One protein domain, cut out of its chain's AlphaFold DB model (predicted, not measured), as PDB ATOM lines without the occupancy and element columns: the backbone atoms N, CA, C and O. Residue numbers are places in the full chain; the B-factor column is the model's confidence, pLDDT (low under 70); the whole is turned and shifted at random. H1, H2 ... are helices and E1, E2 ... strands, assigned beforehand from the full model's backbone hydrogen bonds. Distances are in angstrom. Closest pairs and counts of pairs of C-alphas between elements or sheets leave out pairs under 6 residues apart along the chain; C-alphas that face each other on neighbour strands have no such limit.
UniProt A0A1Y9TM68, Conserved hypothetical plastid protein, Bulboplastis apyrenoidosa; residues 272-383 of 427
ATOM      1  N   GLU A 272     -41.272   7.322   9.639       96.94
ATOM      2  CA  GLU A 272     -40.738   8.008  10.814       96.94
ATOM      3  C   GLU A 272     -41.851   8.595  11.685       96.94
ATOM      4  O   GLU A 272     -41.835   8.410  12.900       96.94
ATOM      5  N   ILE A 273     -42.866   9.226  11.082       96.69
ATOM      6  CA  ILE A 273     -44.041   9.713  11.823       96.69
ATOM      7  C   ILE A 273     -44.748   8.562  12.542       96.69
ATOM      8  O   ILE A 273     -45.110   8.694  13.712       96.69
ATOM      9  N   SER A 274     -44.925   7.424  11.870       96.19
ATOM     10  CA  SER A 274     -45.551   6.245  12.469       96.19
ATOM     11  C   SER A 274     -44.769   5.759  13.695       96.19
ATOM     12  O   SER A 274     -45.347   5.581  14.771       96.19
ATOM     13  N   LYS A 275     -43.437   5.638  13.588       96.88
ATOM     14  CA  LYS A 275     -42.563   5.254  14.711       96.88
ATOM     15  C   LYS A 275     -42.583   6.287  15.843       96.88
ATOM     16  O   LYS A 275     -42.649   5.913  17.016       96.88
ATOM     17  N   LEU A 276     -42.598   7.577  15.511       97.00
ATOM     18  CA  LEU A 276     -42.695   8.666  16.479       97.00
ATOM     19  C   LEU A 276     -43.985   8.585  17.303       97.00
ATOM     20  O   LEU A 276     -43.943   8.640  18.535       97.00
ATOM     21  N   LEU A 277     -45.127   8.416  16.631       96.56
ATOM     22  CA  LEU A 277     -46.444   8.395  17.265       96.56
ATOM     23  C   LEU A 277     -46.710   7.125  18.081       96.56
ATOM     24  O   LEU A 277     -47.479   7.179  19.043       96.56
ATOM     25  N   THR A 278     -46.098   6.001  17.709       96.06
ATOM     26  CA  THR A 278     -46.312   4.698  18.360       96.06
ATOM     27  C   THR A 278     -45.283   4.394  19.442       96.06
ATOM     28  O   THR A 278     -45.649   3.867  20.488       96.06
ATOM     29  N   THR A 279     -44.013   4.741  19.215       94.31
ATOM     30  CA  THR A 279     -42.889   4.289  20.046       94.31
ATOM     31  C   THR A 279     -42.172   5.451  20.725       94.31
ATOM     32  O   THR A 279     -42.034   5.467  21.948       94.31
ATOM     33  N   TYR A 280     -41.698   6.437  19.957       91.75
ATOM     34  CA  TYR A 280     -40.694   7.380  20.471       91.75
ATOM     35  C   TYR A 280     -41.259   8.432  21.420       91.75
ATOM     36  O   TYR A 280     -40.582   8.807  22.376       91.75
ATOM     37  N   LYS A 281     -42.509   8.865  21.226       90.19
ATOM     38  CA  LYS A 281     -43.123   9.898  22.076       90.19
ATOM     39  C   LYS A 281     -43.247   9.515  23.559       90.19
ATOM     40  O   LYS A 281     -43.445  10.396  24.387       90.19
ATOM     41  N   TYR A 282     -43.161   8.225  23.893       90.38
ATOM     42  CA  TYR A 282     -43.267   7.722  25.268       90.38
ATOM     43  C   TYR A 282     -41.905   7.558  25.965       90.38
ATOM     44  O   TYR A 282     -41.845   7.153  27.126       90.38
ATOM     45  N   GLN A 283     -40.800   7.853  25.275       91.56
ATOM     46  CA  GLN A 283     -39.460   7.767  25.852       91.56
ATOM     47  C   GLN A 283     -39.196   8.955  26.785       91.56
ATOM     48  O   GLN A 283     -39.379  10.108  26.410       91.56
ATOM     49  N   LYS A 284     -38.704   8.686  28.002       87.56
ATOM     50  CA  LYS A 284     -38.456   9.725  29.024       87.56
ATOM     51  C   LYS A 284     -37.404  10.768  28.615       87.56
ATOM     52  O   LYS A 284     -37.421  11.877  29.137       87.56
ATOM     53  N   SER A 285     -36.485  10.412  27.719       89.31
ATOM     54  CA  SER A 285     -35.414  11.287  27.219       89.31
ATOM     55  C   SER A 285     -35.867  12.245  26.113       89.31
ATOM     56  O   SER A 285     -35.095  13.110  25.702       89.31
ATOM     57  N   VAL A 286     -37.104  12.103  25.633       93.31
ATOM     58  CA  VAL A 286     -37.655  12.865  24.517       93.31
ATOM     59  C   VAL A 286     -38.591  13.951  25.039       93.31
ATOM     60  O   VAL A 286     -39.481  13.692  25.847       93.31
ATOM     61  N   LYS A 287     -38.417  15.177  24.546       96.12
ATOM     62  CA  LYS A 287     -39.316  16.307  24.797       96.12
ATOM     63  C   LYS A 287     -39.737  16.930  23.477       96.12
ATOM     64  O   LYS A 287     -38.924  17.077  22.577       96.12
ATOM     65  N   PHE A 288     -40.995  17.329  23.363       97.12
ATOM     66  CA  PHE A 288     -41.451  18.100  22.209       97.12
ATOM     67  C   PHE A 288     -41.158  19.582  22.425       97.12
ATOM     68  O   PHE A 288     -41.299  20.100  23.534       97.12
ATOM     69  N   HIS A 289     -40.746  20.262  21.361       97.88
ATOM     70  CA  HIS A 289     -40.576  21.707  21.365       97.88
ATOM     71  C   HIS A 289     -41.930  22.392  21.643       97.88
ATOM     72  O   HIS A 289     -42.945  21.952  21.102       97.88
ATOM     73  N   PRO A 290     -41.991  23.480  22.432       97.06
ATOM     74  CA  PRO A 290     -43.257  24.097  22.845       97.06
ATOM     75  C   PRO A 290     -44.117  24.625  21.687       97.06
ATOM     76  O   PRO A 290     -45.333  24.691  21.814       97.06
ATOM     77  N   LYS A 291     -43.502  24.990  20.554       97.44
ATOM     78  CA  LYS A 291     -44.225  25.418  19.344       97.44
ATOM     79  C   LYS A 291     -44.711  24.249  18.476       97.44
ATOM     80  O   LYS A 291     -45.407  24.480  17.495       97.44
ATOM     81  N   GLN A 292     -44.323  23.010  18.784       97.50
ATOM     82  CA  GLN A 292     -44.736  21.853  17.998       97.50
ATOM     83  C   GLN A 292     -46.225  21.578  18.195       97.50
ATOM     84  O   GLN A 292     -46.690  21.377  19.314       97.50
ATOM     85  N   ILE A 293     -46.948  21.444  17.088       97.50
ATOM     86  CA  ILE A 293     -48.338  20.993  17.096       97.50
ATOM     87  C   ILE A 293     -48.358  19.471  16.911       97.50
ATOM     88  O   ILE A 293     -47.898  18.933  15.899       97.50
ATOM     89  N   TYR A 294     -48.858  18.757  17.915       96.75
ATOM     90  CA  TYR A 294     -48.951  17.300  17.913       96.75
ATOM     91  C   TYR A 294     -50.068  16.822  18.844       96.75
ATOM     92  O   TYR A 294     -50.555  17.558  19.700       96.75
ATOM     93  N   GLY A 295     -50.464  15.564  18.684       94.75
ATOM     94  CA  GLY A 295     -51.414  14.900  19.561       94.75
ATOM     95  C   GLY A 295     -51.190  13.396  19.589       94.75
ATOM     96  O   GLY A 295     -50.179  12.876  19.119       94.75
ATOM     97  N   ASN A 296     -52.159  12.663  20.134       92.75
ATOM     98  CA  ASN A 296     -52.024  11.213  20.279       92.75
ATOM     99  C   ASN A 296     -51.939  10.482  18.934       92.75
ATOM    100  O   ASN A 296     -51.261   9.460  18.848       92.75
ATOM    101  N   THR A 297     -52.596  11.015  17.906       95.25
ATOM    102  CA  THR A 297     -52.755  10.385  16.590       95.25
ATOM    103  C   THR A 297     -52.195  11.221  15.444       95.25
ATOM    104  O   THR A 297     -52.345  10.838  14.288       95.25
ATOM    105  N   TYR A 298     -51.569  12.364  15.730       96.38
ATOM    106  CA  TYR A 298     -51.079  13.262  14.689       96.38
ATOM    107  C   TYR A 298     -49.809  14.000  15.110       96.38
ATOM    108  O   TYR A 298     -49.582  14.275  16.287       96.38
ATOM    109  N   PHE A 299     -49.005  14.351  14.112       97.31
ATOM    110  CA  PHE A 299     -47.832  15.207  14.222       97.31
ATOM    111  C   PHE A 299     -47.800  16.116  12.991       97.31
ATOM    112  O   PHE A 299     -48.049  15.650  11.877       97.31
ATOM    113  N   GLN A 300     -47.543  17.409  13.181       96.25
ATOM    114  CA  GLN A 300     -47.456  18.368  12.080       96.25
ATOM    115  C   GLN A 300     -46.034  18.438  11.511       96.25
ATOM    116  O   GLN A 300     -45.105  18.751  12.251       96.25
ATOM    117  N   GLY A 301     -45.899  18.248  10.194       96.25
ATOM    118  CA  GLY A 301     -44.660  18.482   9.437       96.25
ATOM    119  C   GLY A 301     -43.662  17.322   9.471       96.25
ATOM    120  O   GLY A 301     -43.981  16.220   9.925       96.25
ATOM    121  N   GLN A 302     -42.447  17.564   8.971       97.31
ATOM    122  CA  GLN A 302     -41.352  16.589   9.040       97.31
ATOM    123  C   GLN A 302     -40.715  16.614  10.433       97.31
ATOM    124  O   GLN A 302     -40.125  17.637  10.783       97.31
ATOM    125  N   PRO A 303     -40.756  15.516  11.213       97.81
ATOM    126  CA  PRO A 303     -40.085  15.482  12.503       97.81
ATOM    127  C   PRO A 303     -38.569  15.620  12.342       97.81
ATOM    128  O   PRO A 303     -37.953  15.001  11.470       97.81
ATOM    129  N   ILE A 304     -37.975  16.420  13.214       98.06
ATOM    130  CA  ILE A 304     -36.537  16.530  13.411       98.06
ATOM    131  C   ILE A 304     -36.221  16.313  14.888       98.06
ATOM    132  O   ILE A 304     -36.969  16.740  15.768       98.06
ATOM    133  N   TYR A 305     -35.105  15.648  15.146       97.69
ATOM    134  CA  TYR A 305     -34.579  15.387  16.478       97.69
ATOM    135  C   TYR A 305     -33.384  16.299  16.689       97.69
ATOM    136  O   TYR A 305     -32.440  16.273  15.904       97.69
ATOM    137  N   ILE A 306     -33.441  17.124  17.722       97.06
ATOM    138  CA  ILE A 306     -32.441  18.136  18.024       97.06
ATOM    139  C   ILE A 306     -31.730  17.720  19.306       97.06
ATOM    140  O   ILE A 306     -32.365  17.487  20.337       97.06
ATOM    141  N   VAL A 307     -30.407  17.644  19.224       94.69
ATOM    142  CA  VAL A 307     -29.519  17.490  20.372       94.69
ATOM    143  C   VAL A 307     -28.678  18.749  20.496       94.69
ATOM    144  O   VAL A 307     -27.945  19.111  19.576       94.69
ATOM    145  N   GLU A 308     -28.795  19.420  21.633       91.00
ATOM    146  CA  GLU A 308     -28.014  20.613  21.938       91.00
ATOM    147  C   GLU A 308     -26.828  20.242  22.824       91.00
ATOM    148  O   GLU A 308     -26.993  19.629  23.880       91.00
ATOM    149  N   THR A 309     -25.629  20.648  22.411       85.69
ATOM    150  CA  THR A 309     -24.434  20.569  23.249       85.69
ATOM    151  C   THR A 309     -23.997  21.960  23.668       85.69
ATOM    152  O   THR A 309     -24.012  22.907  22.877       85.69
ATOM    153  N   LYS A 310     -23.598  22.085  24.935       79.31
ATOM    154  CA  LYS A 310     -22.893  23.265  25.428       79.31
ATOM    155  C   LYS A 310     -21.405  22.990  25.311       79.31
ATOM    156  O   LYS A 310     -20.905  22.061  25.938       79.31
ATOM    157  N   ASP A 311     -20.731  23.765  24.474       69.12
ATOM    158  CA  ASP A 311     -19.279  23.725  24.377       69.12
ATOM    159  C   ASP A 311     -18.715  24.531  25.555       69.12
ATOM    160  O   ASP A 311     -18.806  25.761  25.564       69.12
ATOM    161  N   SER A 312     -18.209  23.838  26.582       64.62
ATOM    162  CA  SER A 312     -17.783  24.439  27.858       64.62
ATOM    163  C   SER A 312     -16.726  25.538  27.702       64.62
ATOM    164  O   SER A 312     -16.559  26.348  28.605       64.62
ATOM    165  N   GLU A 313     -16.005  25.561  26.578       66.88
ATOM    166  CA  GLU A 313     -14.897  26.489  26.334       66.88
ATOM    167  C   GLU A 313     -15.291  27.759  25.566       66.88
ATOM    168  O   GLU A 313     -14.538  28.730  25.586       66.88
ATOM    169  N   LYS A 314     -16.429  27.773  24.853       64.06
ATOM    170  CA  LYS A 314     -16.753  28.857  23.900       64.06
ATOM    171  C   LYS A 314     -18.099  29.540  24.115       64.06
ATOM    172  O   LYS A 314     -18.439  30.404  23.313       64.06
ATOM    173  N   ASP A 315     -18.880  29.139  25.122       69.19
ATOM    174  CA  ASP A 315     -20.271  29.589  25.350       69.19
ATOM    175  C   ASP A 315     -21.196  29.461  24.116       69.19
ATOM    176  O   ASP A 315     -22.336  29.925  24.109       69.19
ATOM    177  N   GLN A 316     -20.742  28.776  23.062       76.12
ATOM    178  CA  GLN A 316     -21.491  28.562  21.835       76.12
ATOM    179  C   GLN A 316     -22.203  27.217  21.924       76.12
ATOM    180  O   GLN A 316     -21.576  26.155  21.943       76.12
ATOM    181  N   SER A 317     -23.533  27.255  21.949       82.38
ATOM    182  CA  SER A 317     -24.349  26.054  21.796       82.38
ATOM    183  C   SER A 317     -24.252  25.548  20.358       82.38
ATOM    184  O   SER A 317     -24.485  26.316  19.421       82.38
ATOM    185  N   LYS A 318     -23.942  24.264  20.165       88.94
ATOM    186  CA  LYS A 318     -24.039  23.596  18.858       88.94
ATOM    187  C   LYS A 318     -25.275  22.705  18.852       88.94
ATOM    188  O   LYS A 318     -25.501  21.949  19.796       88.94
ATOM    189  N   SER A 319     -26.062  22.781  17.785       92.94
ATOM    190  CA  SER A 319     -27.259  21.955  17.610       92.94
ATOM    191  C   SER A 319     -27.028  20.901  16.530       92.94
ATOM    192  O   SER A 319     -26.734  21.215  15.378       92.94
ATOM    193  N   TYR A 320     -27.193  19.634  16.880       94.62
ATOM    194  CA  TYR A 320     -27.156  18.523  15.934       94.62
ATOM    195  C   TYR A 320     -28.592  18.125  15.608       94.62
ATOM    196  O   TYR A 320     -29.395  17.909  16.517       94.62
ATOM    197  N   ILE A 321     -28.930  18.083  14.321       96.44
ATOM    198  CA  ILE A 321     -30.299  17.902  13.838       96.44
ATOM    199  C   ILE A 321     -30.368  16.641  12.992       96.44
ATOM    200  O   ILE A 321     -29.663  16.520  11.994       96.44
ATOM    201  N   PHE A 322     -31.263  15.730  13.355       96.62
ATOM    202  CA  PHE A 322     -31.410  14.425  12.720       96.62
ATOM    203  C   PHE A 322     -32.834  14.260  12.183       96.62
ATOM    204  O   PHE A 322     -33.798  14.667  12.831       96.62
ATOM    205  N   THR A 323     -32.998  13.651  11.008       95.50
ATOM    206  CA  THR A 323     -34.325  13.435  10.385       95.50
ATOM    207  C   THR A 323     -35.069  12.216  10.885       95.50
ATOM    208  O   THR A 323     -36.270  12.092  10.654       95.50
ATOM    209  N   SER A 324     -34.350  11.272  11.482       95.62
ATOM    210  CA  SER A 324     -34.920  10.048  12.023       95.62
ATOM    211  C   SER A 324     -34.228   9.669  13.317       95.62
ATOM    212  O   SER A 324     -33.049   9.974  13.529       95.62
ATOM    213  N   LYS A 325     -34.964   8.966  14.177       94.56
ATOM    214  CA  LYS A 325     -34.423   8.471  15.442       94.56
ATOM    215  C   LYS A 325     -33.285   7.470  15.235       94.56
ATOM    216  O   LYS A 325     -32.336   7.457  16.006       94.56
ATOM    217  N   GLU A 326     -33.364   6.668  14.177       94.12
ATOM    218  CA  GLU A 326     -32.321   5.703  13.820       94.12
ATOM    219  C   GLU A 326     -30.991   6.395  13.507       94.12
ATOM    220  O   GLU A 326     -29.958   6.005  14.038       94.12
ATOM    221  N   VAL A 327     -31.031   7.465  12.707       94.62
ATOM    222  CA  VAL A 327     -29.840   8.250  12.351       94.62
ATOM    223  C   VAL A 327     -29.281   8.970  13.569       94.62
ATOM    224  O   VAL A 327     -28.069   9.008  13.747       94.62
ATOM    225  N   LEU A 328     -30.155   9.493  14.436       94.75
ATOM    226  CA  LEU A 328     -29.737  10.013  15.735       94.75
ATOM    227  C   LEU A 328     -28.950   8.944  16.502       94.75
ATOM    228  O   LEU A 328     -27.832   9.207  16.918       94.75
ATOM    229  N   ASP A 329     -29.498   7.742  16.667       92.50
ATOM    230  CA  ASP A 329     -28.851   6.698  17.461       92.50
ATOM    231  C   ASP A 329     -27.519   6.235  16.858       92.50
ATOM    232  O   ASP A 329     -26.576   5.961  17.598       92.50
ATOM    233  N   THR A 330     -27.380   6.171  15.533       93.25
ATOM    234  CA  THR A 330     -26.114   5.761  14.904       93.25
ATOM    235  C   THR A 330     -25.060   6.864  14.931       93.25
ATOM    236  O   THR A 330     -23.935   6.629  15.376       93.25
ATOM    237  N   GLU A 331     -25.413   8.068  14.481       93.06
ATOM    238  CA  GLU A 331     -24.474   9.181  14.320       93.06
ATOM    239  C   GLU A 331     -24.084   9.786  15.667       93.06
ATOM    240  O   GLU A 331     -22.922  10.124  15.889       93.06
ATOM    241  N   TRP A 332     -25.023   9.868  16.611       90.44
ATOM    242  CA  TRP A 332     -24.729  10.390  17.942       90.44
ATOM    243  C   TRP A 332     -23.723   9.510  18.685       90.44
ATOM    244  O   TRP A 332     -22.730  10.009  19.212       90.44
ATOM    245  N   ASN A 333     -23.904   8.188  18.621       89.00
ATOM    246  CA  ASN A 333     -22.953   7.227  19.179       89.00
ATOM    247  C   ASN A 333     -21.555   7.356  18.549       89.00
ATOM    248  O   ASN A 333     -20.548   7.085  19.209       89.00
ATOM    249  N   TYR A 334     -21.467   7.736  17.272       90.56
ATOM    250  CA  TYR A 334     -20.190   7.989  16.608       90.56
ATOM    251  C   TYR A 334     -19.534   9.284  17.109       90.56
ATOM    252  O   TYR A 334     -18.362   9.266  17.491       90.56
ATOM    253  N   ILE A 335     -20.297  10.378  17.183       88.62
ATOM    254  CA  ILE A 335     -19.833  11.684  17.679       88.62
ATOM    255  C   ILE A 335     -19.313  11.571  19.118       88.62
ATOM    256  O   ILE A 335     -18.249  12.092  19.450       88.62
ATOM    257  N   GLU A 336     -20.023  10.849  19.982       84.25
ATOM    258  CA  GLU A 336     -19.609  10.662  21.374       84.25
ATOM    259  C   GLU A 336     -18.315   9.861  21.514       84.25
ATOM    260  O   GLU A 336     -17.472  10.196  22.351       84.25
ATOM    261  N   LYS A 337     -18.128   8.827  20.680       86.31
ATOM    262  CA  LYS A 337     -16.879   8.053  20.644       86.31
ATOM    263  C   LYS A 337     -15.697   8.919  20.223       86.31
ATOM    264  O   LYS A 337     -14.622   8.767  20.792       86.31
ATOM    265  N   GLN A 338     -15.888   9.822  19.261       85.75
ATOM    266  CA  GLN A 338     -14.823  10.721  18.813       85.75
ATOM    267  C   GLN A 338     -14.432  11.753  19.874       85.75
ATOM    268  O   GLN A 338     -13.253  12.065  20.016       85.75
ATOM    269  N   ASN A 339     -15.394  12.251  20.650       80.50
ATOM    270  CA  ASN A 339     -15.149  13.320  21.619       80.50
ATOM    271  C   ASN A 339     -14.599  12.834  22.977       80.50
ATOM    272  O   ASN A 339     -14.403  13.653  23.873       80.50
ATOM    273  N   ASN A 340     -14.346  11.526  23.166       69.44
ATOM    274  CA  ASN A 340     -13.837  10.904  24.411       69.44
ATOM    275  C   ASN A 340     -14.617  11.247  25.698       69.44
ATOM    276  O   ASN A 340     -14.209  10.938  26.822       69.44
ATOM    277  N   SER A 341     -15.786  11.848  25.551       63.34
ATOM    278  CA  SER A 341     -16.584  12.420  26.616       63.34
ATOM    279  C   SER A 341     -17.623  11.406  27.073       63.34
ATOM    280  O   SER A 341     -18.791  11.463  26.688       63.34
ATOM    281  N   LYS A 342     -17.189  10.450  27.899       56.56
ATOM    282  CA  LYS A 342     -17.989   9.297  28.367       56.56
ATOM    283  C   LYS A 342     -19.281   9.642  29.139       56.56
ATOM    284  O   LYS A 342     -20.011   8.728  29.511       56.56
ATOM    285  N   ASN A 343     -19.594  10.923  29.365       57.31
ATOM    286  CA  ASN A 343     -20.693  11.361  30.232       57.31
ATOM    287  C   ASN A 343     -21.893  12.026  29.526       57.31
ATOM    288  O   ASN A 343     -22.873  12.311  30.214       57.31
ATOM    289  N   TYR A 344     -21.890  12.255  28.204       60.88
ATOM    290  CA  TYR A 344     -23.025  12.940  27.550       60.88
ATOM    291  C   TYR A 344     -24.297  12.070  27.434       60.88
ATOM    292  O   TYR A 344     -25.406  12.589  27.588       60.88
ATOM    293  N   LEU A 345     -24.169  10.744  27.289       53.94
ATOM    294  CA  LEU A 345     -25.308   9.834  27.062       53.94
ATOM    295  C   LEU A 345     -26.397   9.872  28.132       53.94
ATOM    296  O   LEU A 345     -27.579   9.782  27.812       53.94
ATOM    297  N   LYS A 346     -26.028   9.951  29.416       60.31
ATOM    298  CA  LYS A 346     -27.001   9.661  30.482       60.31
ATOM    299  C   LYS A 346     -28.071  10.739  30.649       60.31
ATOM    300  O   LYS A 346     -29.149  10.408  31.127       60.31
ATOM    301  N   ASN A 347     -27.813  11.975  30.208       66.62
ATOM    302  CA  ASN A 347     -28.710  13.114  30.440       66.62
ATOM    303  C   ASN A 347     -29.018  13.949  29.184       66.62
ATOM    304  O   ASN A 347     -29.586  15.037  29.307       66.62
ATOM    305  N   THR A 348     -28.670  13.476  27.983       83.50
ATOM    306  CA  THR A 348     -28.976  14.235  26.762       83.50
ATOM    307  C   THR A 348     -30.484  14.233  26.518       83.50
ATOM    308  O   THR A 348     -31.100  13.196  26.274       83.50
ATOM    309  N   THR A 349     -31.089  15.413  26.620       90.12
ATOM    310  CA  THR A 349     -32.503  15.612  26.302       90.12
ATOM    311  C   THR A 349     -32.636  15.788  24.797       90.12
ATOM    312  O   THR A 349     -32.031  16.692  24.228       90.12
ATOM    313  N   ILE A 350     -33.437  14.938  24.162       95.25
ATOM    314  CA  ILE A 350     -33.722  15.019  22.730       95.25
ATOM    315  C   ILE A 350     -34.959  15.889  22.550       95.25
ATOM    316  O   ILE A 350     -36.020  15.574  23.094       95.25
ATOM    317  N   ILE A 351     -34.835  16.968  21.781       97.19
ATOM    318  CA  ILE A 351     -35.953  17.858  21.471       97.19
ATOM    319  C   ILE A 351     -36.516  17.485  20.104       97.19
ATOM    320  O   ILE A 351     -35.798  17.488  19.110       97.19
ATOM    321  N   ILE A 352     -37.805  17.176  20.035       97.94
ATOM    322  CA  ILE A 352     -38.506  16.912  18.778       97.94
ATOM    323  C   ILE A 352     -39.213  18.175  18.327       97.94
ATOM    324  O   ILE A 352     -39.998  18.762  19.076       97.94
ATOM    325  N   TYR A 353     -38.970  18.557  17.081       98.19
ATOM    326  CA  TYR A 353     -39.647  19.674  16.438       98.19
ATOM    327  C   TYR A 353     -39.977  19.334  14.982       98.19
ATOM    328  O   TYR A 353     -39.646  18.242  14.523       98.19
ATOM    329  N   ASN A 354     -40.639  20.231  14.255       97.62
ATOM    330  CA  ASN A 354     -40.884  20.065  12.829       97.62
ATOM    331  C   ASN A 354     -39.943  20.950  12.021       97.62
ATOM    332  O   ASN A 354     -39.605  22.060  12.435       97.62
ATOM    333  N   LEU A 355     -39.503  20.431  10.877       97.31
ATOM    334  CA  LEU A 355     -38.525  21.081  10.016       97.31
ATOM    335  C   LEU A 355     -39.016  22.450   9.537       97.31
ATOM    336  O   LEU A 355     -38.240  23.397   9.488       97.31
ATOM    337  N   GLU A 356     -40.289  22.564   9.176       96.69
ATOM    338  CA  GLU A 356     -40.857  23.769   8.580       96.69
ATOM    339  C   GLU A 356     -40.878  24.954   9.552       96.69
ATOM    340  O   GLU A 356     -40.403  26.039   9.204       96.69
ATOM    341  N   ASP A 357     -41.369  24.742  10.773       96.88
ATOM    342  CA  ASP A 357     -41.372  25.772  11.810       96.88
ATOM    343  C   ASP A 357     -39.951  26.044  12.314       96.88
ATOM    344  O   ASP A 357     -39.600  27.197  12.551       96.88
ATOM    345  N   PHE A 358     -39.097  25.017  12.396       96.81
ATOM    346  CA  PHE A 358     -37.682  25.200  12.717       96.81
ATOM    347  C   PHE A 358     -36.999  26.148  11.723       96.81
ATOM    348  O   PHE A 358     -36.324  27.086  12.140       96.81
ATOM    349  N   LEU A 359     -37.205  25.953  10.417       95.75
ATOM    350  CA  LEU A 359     -36.661  26.839   9.384       95.75
ATOM    351  C   LEU A 359     -37.201  28.267   9.493       95.75
ATOM    352  O   LEU A 359     -36.461  29.201   9.194       95.75
ATOM    353  N   CYS A 360     -38.455  28.442   9.916       94.44
ATOM    354  CA  CYS A 360     -39.019  29.768  10.165       94.44
ATOM    355  C   CYS A 360     -38.350  30.435  11.375       94.44
ATOM    356  O   CYS A 360     -37.913  31.575  11.266       94.44
ATOM    357  N   ASP A 361     -38.174  29.705  12.477       95.38
ATOM    358  CA  ASP A 361     -37.499  30.195  13.683       95.38
ATOM    359  C   ASP A 361     -36.022  30.560  13.432       95.38
ATOM    360  O   ASP A 361     -35.464  31.420  14.116       95.38
ATOM    361  N   LEU A 362     -35.367  29.935  12.446       94.00
ATOM    362  CA  LEU A 362     -34.008  30.308  12.042       94.00
ATOM    363  C   LEU A 362     -33.929  31.677  11.359       94.00
ATOM    364  O   LEU A 362     -32.862  32.286  11.383       94.00
ATOM    365  N   GLU A 363     -35.011  32.167  10.746       93.12
ATOM    366  CA  GLU A 363     -35.007  33.469  10.062       93.12
ATOM    367  C   GLU A 363     -34.834  34.638  11.042       93.12
ATOM    368  O   GLU A 363     -34.296  35.683  10.660       93.12
ATOM    369  N   ASP A 364     -35.199  34.431  12.309       92.56
ATOM    370  CA  ASP A 364     -35.082  35.430  13.369       92.56
ATOM    371  C   ASP A 364     -33.706  35.413  14.063       92.56
ATOM    372  O   ASP A 364     -33.279  36.433  14.611       92.56
ATOM    373  N   LYS A 365     -32.958  34.303  13.989       89.44
ATOM    374  CA  LYS A 365     -31.662  34.131  14.673       89.44
ATOM    375  C   LYS A 365     -30.502  34.788  13.912       89.44
ATOM    376  O   LYS A 365     -30.447  34.755  12.685       89.44
ATOM    377  N   ASP A 366     -29.569  35.389  14.651       83.62
ATOM    378  CA  ASP A 366     -28.369  36.018  14.078       83.62
ATOM    379  C   ASP A 366     -27.247  35.001  13.820       83.62
ATOM    380  O   ASP A 366     -26.663  34.998  12.733       83.62
ATOM    381  N   ASP A 367     -27.025  34.086  14.768       84.06
ATOM    382  CA  ASP A 367     -25.980  33.065  14.693       84.06
ATOM    383  C   ASP A 367     -26.567  31.662  14.531       84.06
ATOM    384  O   ASP A 367     -27.470  31.237  15.257       84.06
ATOM    385  N   LEU A 368     -26.034  30.934  13.546       85.94
ATOM    386  CA  LEU A 368     -26.463  29.589  13.181       85.94
ATOM    387  C   LEU A 368     -25.300  28.616  13.368       85.94
ATOM    388  O   LEU A 368     -24.323  28.637  12.626       85.94
ATOM    389  N   SER A 369     -25.426  27.736  14.352       90.44
ATOM    390  CA  SER A 369     -24.443  26.701  14.676       90.44
ATOM    391  C   SER A 369     -25.120  25.333  14.693       90.44
ATOM    392  O   SER A 369     -25.217  24.677  15.730       90.44
ATOM    393  N   PHE A 370     -25.607  24.888  13.531       92.38
ATOM    394  CA  PHE A 370     -26.234  23.574  13.415       92.38
ATOM    395  C   PHE A 370     -25.661  22.701  12.301       92.38
ATOM    396  O   PHE A 370     -25.170  23.195  11.283       92.38
ATOM    397  N   HIS A 371     -25.749  21.389  12.512       93.06
ATOM    398  CA  HIS A 371     -25.391  20.360  11.539       93.06
ATOM    399  C   HIS A 371     -26.574  19.425  11.307       93.06
ATOM    400  O   HIS A 371     -27.183  18.941  12.260       93.06
ATOM    401  N   PHE A 372     -26.886  19.180  10.036       93.75
ATOM    402  CA  PHE A 372     -27.963  18.290   9.618       93.75
ATOM    403  C   PHE A 372     -27.439  16.899   9.265       93.75
ATOM    404  O   PHE A 372     -26.478  16.771   8.508       93.75
ATOM    405  N   PHE A 373     -28.155  15.883   9.732       94.25
ATOM    406  CA  PHE A 373     -27.965  14.477   9.398       94.25
ATOM    407  C   PHE A 373     -29.259  13.935   8.792       94.25
ATOM    408  O   PHE A 373     -30.343  14.088   9.361       94.25
ATOM    409  N   THR A 374     -29.138  13.320   7.618       93.06
ATOM    410  CA  THR A 374     -30.260  12.723   6.881       93.06
ATOM    411  C   THR A 374     -30.235  11.200   6.982       93.06
ATOM    412  O   THR A 374     -29.235  10.604   7.375       93.06
ATOM    413  N   ASN A 375     -31.330  10.553   6.592       89.81
ATOM    414  CA  ASN A 375     -31.420   9.098   6.504       89.81
ATOM    415  C   ASN A 375     -30.431   8.469   5.511       89.81
ATOM    416  O   ASN A 375     -30.145   8.999   4.437       89.81
ATOM    417  N   ASN A 376     -29.979   7.260   5.851       90.19
ATOM    418  CA  ASN A 376     -29.100   6.452   5.006       90.19
ATOM    419  C   ASN A 376     -29.699   6.173   3.624       90.19
ATOM    420  O   ASN A 376     -28.969   6.105   2.637       90.19
ATOM    421  N   ASP A 377     -31.024   6.051   3.530       92.06
ATOM    422  CA  ASP A 377     -31.696   5.817   2.252       92.06
ATOM    423  C   ASP A 377     -31.551   6.999   1.298       92.06
ATOM    424  O   ASP A 377     -31.393   6.789   0.096       92.06
ATOM    425  N   ALA A 378     -31.510   8.234   1.812       92.81
ATOM    426  CA  ALA A 378     -31.217   9.392   0.980       92.81
ATOM    427  C   ALA A 378     -29.800   9.328   0.403       92.81
ATOM    428  O   ALA A 378     -29.622   9.557  -0.793       92.81
ATOM    429  N   TYR A 379     -28.799   8.961   1.210       91.44
ATOM    430  CA  TYR A 379     -27.426   8.794   0.724       91.44
ATOM    431  C   TYR A 379     -27.309   7.664  -0.299       91.44
ATOM    432  O   TYR A 379     -26.684   7.848  -1.344       91.44
ATOM    433  N   LYS A 380     -27.950   6.515  -0.048       93.06
ATOM    434  CA  LYS A 380     -27.993   5.398  -1.004       93.06
ATOM    435  C   LYS A 380     -28.615   5.829  -2.328       93.06
ATOM    436  O   LYS A 380     -28.033   5.553  -3.373       93.06
ATOM    437  N   PHE A 381     -29.738   6.546  -2.283       93.25
ATOM    438  CA  PHE A 381     -30.389   7.075  -3.477       93.25
ATOM    439  C   PHE A 381     -29.452   8.022  -4.234       93.25
ATOM    440  O   PHE A 381     -29.211   7.840  -5.422       93.25
ATOM    441  N   ILE A 382     -28.850   9.002  -3.558       90.62
ATOM    442  CA  ILE A 382     -27.933   9.949  -4.209       90.62
ATOM    443  C   ILE A 382     -26.748   9.223  -4.836       90.62
ATOM    444  O   ILE A 382     -26.386   9.551  -5.957       90.62
ATOM    445  N   ASN A 383     -26.165   8.235  -4.156       88.81
ATOM    446  CA  ASN A 383     -25.034   7.471  -4.678       88.81
ATOM    447  C   ASN A 383     -25.426   6.637  -5.901       88.81
ATOM    448  O   ASN A 383     -24.722   6.654  -6.904       88.81
TER     449      ASN A 383
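Overview. This is residues 272 to 383 of the 427 residues of the protein "Conserved hypothetical plastid protein" of Bulboplastis apyrenoidosa (UniProt A0A1Y9TM68). What shape is this? A strongly twisted five-stranded sheet makes a wall with the long helix H2 over one face, while H1 and H3 only graze it and H4 sticks out with residues 377 to 383. What makes it up? The printed part has 112 residues with four named helices and five named strands, in order H1 E1 E2 E3 H2 E4 H3 E5 H4; the class is mixed. It is compact, radius of gyration of the C-alphas 14.5 A, spanning 41 by 35 by 32 A.

Along the chain. What comes first? H1 is residues 272 to 278, from C-alpha 272 at (-40.738, 8.008, 10.814); E1 is 286 to 288, E2 303 to 310, 22.9 A long, and E3 317 to 322, 16.4 A. What follows? H2 is 325 to 338, 20.0 A, E4 350 to 354, H3 355 to 364, 15.1 A, E5 370 to 373, and H4 376 to 383, ending at (-25.034, 7.471, -4.678).

Arrangement. How do strands pair? In the mixed sheet E1 E4 E2 E3 E5, E1 and E4 are parallel, N 287 to O 350 2.8 A; E4 and E2 antiparallel, N 306 to O 351 2.8 A. E2 and E3 form an antiparallel hairpin, N 307 to O 320 2.9 A; E3 and E5 are parallel, N 321 to O 371 2.8 A. Where are the helices? H2, height 8.6 A over the sheet, lies over E3, with closest C-alphas Phe 322 and Leu 328 5.6 A apart; H4 is not on the sheet. How are their backbones? Every O i to N i+4 pair is within hydrogen-bond range in H1 and H4, 9 of 10 in H2 and 4 of 6 in H3.

Size, cuts and confidence. How large is it? The farthest C-alphas, Thr 297 and Glu 313, are 42.3 A apart. Which links are long? E1 to E2 and H2 to E4; the printed part has no cut. Where is confidence low? Residues 311 to 315 and 340 to 347 have pLDDT under 70.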